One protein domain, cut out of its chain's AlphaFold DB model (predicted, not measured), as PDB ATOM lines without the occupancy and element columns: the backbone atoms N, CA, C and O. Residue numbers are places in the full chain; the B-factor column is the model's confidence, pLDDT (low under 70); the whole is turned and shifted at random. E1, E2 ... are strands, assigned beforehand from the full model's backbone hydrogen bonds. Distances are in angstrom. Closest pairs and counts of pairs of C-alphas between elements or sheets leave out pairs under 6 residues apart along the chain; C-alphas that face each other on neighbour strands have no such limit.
ATOM      1  N   VAL A  18     -51.398  45.527  40.690       86.25
ATOM      2  CA  VAL A  18     -50.192  45.099  39.974       86.25
ATOM      3  C   VAL A  18     -50.502  43.884  39.118       86.25
ATOM      4  O   VAL A  18     -51.213  42.974  39.554       86.25
ATOM      5  N   HIS A  19     -49.923  43.854  37.920       88.62
ATOM      6  CA  HIS A  19     -49.908  42.648  37.109       88.62
ATOM      7  C   HIS A  19     -48.885  41.671  37.677       88.62
ATOM      8  O   HIS A  19     -47.747  42.041  37.974       88.62
ATOM      9  N   VAL A  20     -49.295  40.422  37.836       91.38
ATOM     10  CA  VAL A  20     -48.444  39.326  38.291       91.38
ATOM     11  C   VAL A  20     -48.588  38.133  37.359       91.38
ATOM     12  O   VAL A  20     -49.593  37.974  36.669       91.38
ATOM     13  N   CYS A  21     -47.589  37.258  37.343       91.62
ATOM     14  CA  CYS A  21     -47.749  35.964  36.699       91.62
ATOM     15  C   CYS A  21     -48.793  35.143  37.480       91.62
ATOM     16  O   CYS A  21     -48.609  34.959  38.684       91.62
ATOM     17  N   PRO A  22     -49.835  34.588  36.835       89.69
ATOM     18  CA  PRO A  22     -50.841  33.778  37.530       89.69
ATOM     19  C   PRO A  22     -50.241  32.508  38.154       89.69
ATOM     20  O   PRO A  22     -50.746  31.993  39.140       89.69
ATOM     21  N   THR A  23     -49.126  32.006  37.612       90.38
ATOM     22  CA  THR A  23     -48.500  30.760  38.073       90.38
ATOM     23  C   THR A  23     -47.476  30.981  39.186       90.38
ATOM     24  O   THR A  23     -47.525  30.299  40.202       90.38
ATOM     25  N   CYS A  24     -46.532  31.913  39.015       90.50
ATOM     26  CA  CYS A  24     -45.458  32.129  39.994       90.50
ATOM     27  C   CYS A  24     -45.649  33.378  40.862       90.50
ATOM     28  O   CYS A  24     -44.833  33.636  41.744       90.50
ATOM     29  N   THR A  25     -46.705  34.163  40.634       90.25
ATOM     30  CA  THR A  25     -47.033  35.414  41.347       90.25
ATOM     31  C   THR A  25     -45.972  36.514  41.270       90.25
ATOM     32  O   THR A  25     -46.099  37.539  41.939       90.25
ATOM     33  N   ALA A  26     -44.943  36.331  40.435       89.81
ATOM     34  CA  ALA A  26     -43.917  37.336  40.220       89.81
ATOM     35  C   ALA A  26     -44.550  38.617  39.652       89.81
ATOM     36  O   ALA A  26     -45.389  38.509  38.752       89.81
ATOM     37  N   PRO A  27     -44.177  39.806  40.152       88.69
ATOM     38  CA  PRO A  27     -44.646  41.069  39.601       88.69
ATOM     39  C   PRO A  27     -44.137  41.234  38.172       88.69
ATOM     40  O   PRO A  27     -42.961  41.005  37.888       88.69
ATOM     41  N   MET A  28     -45.038  41.627  37.277       90.12
ATOM     42  CA  MET A  28     -44.788  41.661  35.846       90.12
ATOM     43  C   MET A  28     -44.865  43.093  35.314       90.12
ATOM     44  O   MET A  28     -45.924  43.718  35.415       90.12
ATOM     45  N   PRO A  29     -43.776  43.626  34.730       86.88
ATOM     46  CA  PRO A  29     -43.847  44.885  34.006       86.88
ATOM     47  C   PRO A  29     -44.700  44.715  32.745       86.88
ATOM     48  O   PRO A  29     -44.642  43.684  32.070       86.88
ATOM     49  N   LEU A  30     -45.484  45.745  32.441       89.38
ATOM     50  CA  LEU A  30     -46.239  45.838  31.200       89.38
ATOM     51  C   LEU A  30     -45.383  46.481  30.111       89.38
ATOM     52  O   LEU A  30     -44.624  47.415  30.372       89.38
ATOM     53  N   TYR A  31     -45.558  46.004  28.887       88.69
ATOM     54  CA  TYR A  31     -44.917  46.524  27.688       88.69
ATOM     55  C   TYR A  31     -45.976  46.870  26.655       88.69
ATOM     56  O   TYR A  31     -46.891  46.077  26.414       88.69
ATOM     57  N   ASP A  32     -45.829  48.029  26.020       89.94
ATOM     58  CA  ASP A  32     -46.708  48.425  24.929       89.94
ATOM     59  C   ASP A  32     -46.463  47.545  23.700       89.94
ATOM     60  O   ASP A  32     -45.329  47.249  23.304       89.94
ATOM     61  N   THR A  33     -47.554  47.121  23.083       87.75
ATOM     62  CA  THR A  33     -47.560  46.286  21.883       87.75
ATOM     63  C   THR A  33     -47.901  47.123  20.654       87.75
ATOM     64  O   THR A  33     -48.445  48.224  20.749       87.75
ATOM     65  N   ARG A  34     -47.572  46.617  19.459       87.69
ATOM     66  CA  ARG A  34     -47.788  47.355  18.196       87.69
ATOM     67  C   ARG A  34     -49.262  47.640  17.911       87.69
ATOM     68  O   ARG A  34     -49.569  48.588  17.198       87.69
ATOM     69  N   ASP A  35     -50.148  46.815  18.448       88.56
ATOM     70  CA  ASP A  35     -51.598  46.946  18.363       88.56
ATOM     71  C   ASP A  35     -52.185  47.977  19.347       88.56
ATOM     72  O   ASP A  35     -53.388  48.225  19.321       88.56
ATOM     73  N   GLY A  36     -51.346  48.632  20.158       86.56
ATOM     74  CA  GLY A  36     -51.768  49.667  21.106       86.56
ATOM     75  C   GLY A  36     -52.332  49.121  22.421       86.56
ATOM     76  O   GLY A  36     -52.861  49.893  23.216       86.56
ATOM     77  N   ASP A  37     -52.219  47.812  22.645       88.50
ATOM     78  CA  ASP A  37     -52.485  47.153  23.923       88.50
ATOM     79  C   ASP A  37     -51.193  47.039  24.756       88.50
ATOM     80  O   ASP A  37     -50.095  47.323  24.267       88.50
ATOM     81  N   GLN A  38     -51.299  46.555  25.989       90.44
ATOM     82  CA  GLN A  38     -50.174  46.197  26.845       90.44
ATOM     83  C   GLN A  38     -50.097  44.683  27.051       90.44
ATOM     84  O   GLN A  38     -51.105  43.980  27.095       90.44
ATOM     85  N   ALA A  39     -48.886  44.153  27.179       91.00
ATOM     86  CA  ALA A  39     -48.642  42.737  27.433       91.00
ATOM     87  C   ALA A  39     -47.491  42.546  28.419       91.00
ATOM     88  O   ALA A  39     -46.654  43.427  28.603       91.00
ATOM     89  N   TYR A  40     -47.434  41.373  29.032       90.50
ATOM     90  CA  TYR A  40     -46.338  40.980  29.907       90.50
ATOM     91  C   TYR A  40     -45.917  39.537  29.643       90.50
ATOM     92  O   TYR A  40     -46.734  38.703  29.249       90.50
ATOM     93  N   TRP A  41     -44.633  39.246  29.860       92.81
ATOM     94  CA  TRP A  41     -44.039  37.928  29.633       92.81
ATOM     95  C   TRP A  41     -43.297  37.432  30.866       92.81
ATOM     96  O   TRP A  41     -42.297  38.019  31.272       92.81
ATOM     97  N   CYS A  42     -43.761  36.336  31.459       92.19
ATOM     98  CA  CYS A  42     -43.064  35.691  32.561       92.19
ATOM     99  C   CYS A  42     -41.970  34.767  32.021       92.19
ATOM    100  O   CYS A  42     -42.271  33.726  31.444       92.19
ATOM    101  N   HIS A  43     -40.704  35.105  32.270       91.50
ATOM    102  CA  HIS A  43     -39.565  34.271  31.867       91.50
ATOM    103  C   HIS A  43     -39.462  32.958  32.654       91.50
ATOM    104  O   HIS A  43     -39.010  31.958  32.113       91.50
ATOM    105  N   THR A  44     -39.901  32.933  33.917       91.00
ATOM    106  CA  THR A  44     -39.840  31.724  34.755       91.00
ATOM    107  C   THR A  44     -40.834  30.657  34.303       91.00
ATOM    108  O   THR A  44     -40.529  29.471  34.338       91.00
ATOM    109  N   CYS A  45     -42.036  31.077  33.904       92.19
ATOM    110  CA  CYS A  45     -43.096  30.173  33.456       92.19
ATOM    111  C   CYS A  45     -43.160  30.033  31.931       92.19
ATOM    112  O   CYS A  45     -43.955  29.231  31.450       92.19
ATOM    113  N   ASP A  46     -42.361  30.826  31.213       93.94
ATOM    114  CA  ASP A  46     -42.318  30.934  29.755       93.94
ATOM    115  C   ASP A  46     -43.700  31.187  29.125       93.94
ATOM    116  O   ASP A  46     -44.160  30.484  28.226       93.94
ATOM    117  N   ARG A  47     -44.425  32.171  29.675       90.62
ATOM    118  CA  ARG A  47     -45.801  32.502  29.267       90.62
ATOM    119  C   ARG A  47     -46.018  34.000  29.151       90.62
ATOM    120  O   ARG A  47     -45.616  34.763  30.031       90.62
ATOM    121  N   GLY A  48     -46.732  34.391  28.099       89.88
ATOM    122  CA  GLY A  48     -47.167  35.759  27.848       89.88
ATOM    123  C   GLY A  48     -48.671  35.927  27.997       89.88
ATOM    124  O   GLY A  48     -49.440  35.040  27.628       89.88
ATOM    125  N   HIS A  49     -49.086  37.086  28.497       89.81
ATOM    126  CA  HIS A  49     -50.491  37.447  28.652       89.81
ATOM    127  C   HIS A  49     -50.719  38.909  28.259       89.81
ATOM    128  O   HIS A  49     -49.818  39.749  28.356       89.81
ATOM    129  N   ARG A  50     -51.940  39.207  27.815       89.62
ATOM    130  CA  ARG A  50     -52.390  40.570  27.523       89.62
ATOM    131  C   ARG A  50     -52.867  41.243  28.809       89.62
ATOM    132  O   ARG A  50     -53.413  40.589  29.693       89.62
ATOM    133  N   ALA A  51     -52.641  42.545  28.922       86.94
ATOM    134  CA  ALA A  51     -53.144  43.352  30.028       86.94
ATOM    135  C   ALA A  51     -54.636  43.665  29.863       86.94
ATOM    136  O   ALA A  51     -55.324  43.821  30.868       86.94
ATOM    137  N   SER A  52     -55.124  43.721  28.617       84.81
ATOM    138  CA  SER A  52     -56.542  43.893  28.275       84.81
ATOM    139  C   SER A  52     -57.417  42.680  28.611       84.81
ATOM    140  O   SER A  52     -58.611  42.839  28.840       84.81
ATOM    141  N   ASP A  53     -56.823  41.486  28.662       86.12
ATOM    142  CA  ASP A  53     -57.493  40.225  28.999       86.12
ATOM    143  C   ASP A  53     -56.629  39.412  29.979       86.12
ATOM    144  O   ASP A  53     -56.021  38.395  29.612       86.12
ATOM    145  N   PRO A  54     -56.455  39.905  31.222       84.25
ATOM    146  CA  PRO A  54     -55.617  39.238  32.195       84.25
ATOM    147  C   PRO A  54     -56.354  38.016  32.769       84.25
ATOM    148  O   PRO A  54     -57.550  38.088  33.059       84.25
ATOM    149  N   PRO A  55     -55.652  36.897  33.019       85.94
ATOM    150  CA  PRO A  55     -56.237  35.787  33.756       85.94
ATOM    151  C   PRO A  55     -56.686  36.224  35.165       85.94
ATOM    152  O   PRO A  55     -56.105  37.156  35.727       85.94
ATOM    153  N   PRO A  56     -57.656  35.526  35.792       82.94
ATOM    154  CA  PRO A  56     -58.237  35.929  37.079       82.94
ATOM    155  C   PRO A  56     -57.217  36.164  38.205       82.94
ATOM    156  O   PRO A  56     -57.419  37.010  39.068       82.94
ATOM    157  N   GLU A  57     -56.106  35.428  38.185       85.88
ATOM    158  CA  GLU A  57     -55.050  35.463  39.207       85.88
ATOM    159  C   GLU A  57     -53.916  36.446  38.873       85.88
ATOM    160  O   GLU A  57     -52.973  36.601  39.650       85.88
ATOM    161  N   ALA A  58     -53.979  37.106  37.715       86.88
ATOM    162  CA  ALA A  58     -52.919  37.982  37.234       86.88
ATOM    163  C   ALA A  58     -53.014  39.423  37.737       86.88
ATOM    164  O   ALA A  58     -52.093  40.203  37.505       86.88
ATOM    165  N   LEU A  59     -54.096  39.794  38.420       87.25
ATOM    166  CA  LEU A  59     -54.243  41.103  39.045       87.25
ATOM    167  C   LEU A  59     -54.203  40.948  40.558       87.25
ATOM    168  O   LEU A  59     -55.057  40.294  41.154       87.25
ATOM    169  N   ARG A  60     -53.217  41.578  41.196       84.50
ATOM    170  CA  ARG A  60     -53.132  41.645  42.656       84.50
ATOM    171  C   ARG A  60     -53.354  43.064  43.152       84.50
ATOM    172  O   ARG A  60     -52.762  43.979  42.587       84.50
ATOM    173  N   PRO A  61     -54.153  43.266  44.211       81.94
ATOM    174  CA  PRO A  61     -54.312  44.584  44.798       81.94
ATOM    175  C   PRO A  61     -52.973  45.076  45.363       81.94
ATOM    176  O   PRO A  61     -52.255  44.342  46.046       81.94
ATOM    177  N   LEU A  62     -52.640  46.333  45.087       75.56
ATOM    178  CA  LEU A  62     -51.570  47.047  45.769       75.56
ATOM    179  C   LEU A  62     -51.991  47.221  47.229       75.56
ATOM    180  O   LEU A  62     -52.996  47.867  47.511       75.56
TER     181      LEU A  62
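AT A GLANCE: This is residues 18 to 62 of the 66 residues of an uncharacterized protein of Deinococcus maricopensis (strain DSM 21211 / LMG 22137 / NRRL B-23946 / LB-34) (UniProt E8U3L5). This is a small, mostly loop-built domain with little regular structure: one short hairpin, E1 and E2, with a second, smaller pairing at the far end, where E3 runs antiparallel to residues 18 to 19. The 45 printed residues hold three named strands, E1, E2, E3 in chain order, and no named helix; the class is all strand, with only 12 residues in named elements. The sheet E1 - E2 is antiparallel. The whole is compact, radius of gyration of the C-alphas 9.8 A, spanning 27 by 22 by 15 A.

HOW THE PARTS SIT: Look first at the hairpin of E1, residues 38 to 42, and E2, residues 47 to 50, antiparallel at 163 degrees; N 40 and O 49 are within hydrogen-bond range at 3.0 A. Residues 31 to 32 pair antiparallel with 38 to 39 of E1. E3, residues 59 to 61, is apart from E1 and E2 and pairs with no named strand.

IN THESE COORDINATES: Find C-alpha 38 at (-50.174, 46.197, 26.845); E1 runs 13.9 A from there. E2 measures 10.6 A. E3 runs 6.7 A to C-alpha 61 at (-54.312, 44.584, 44.798).

THE WHOLE: The C-alphas farthest apart, Arg 34 and Leu 62, are 27.8 A apart. The printed part has no cut, no link is long, and no printed residue is under 70 in pLDDT.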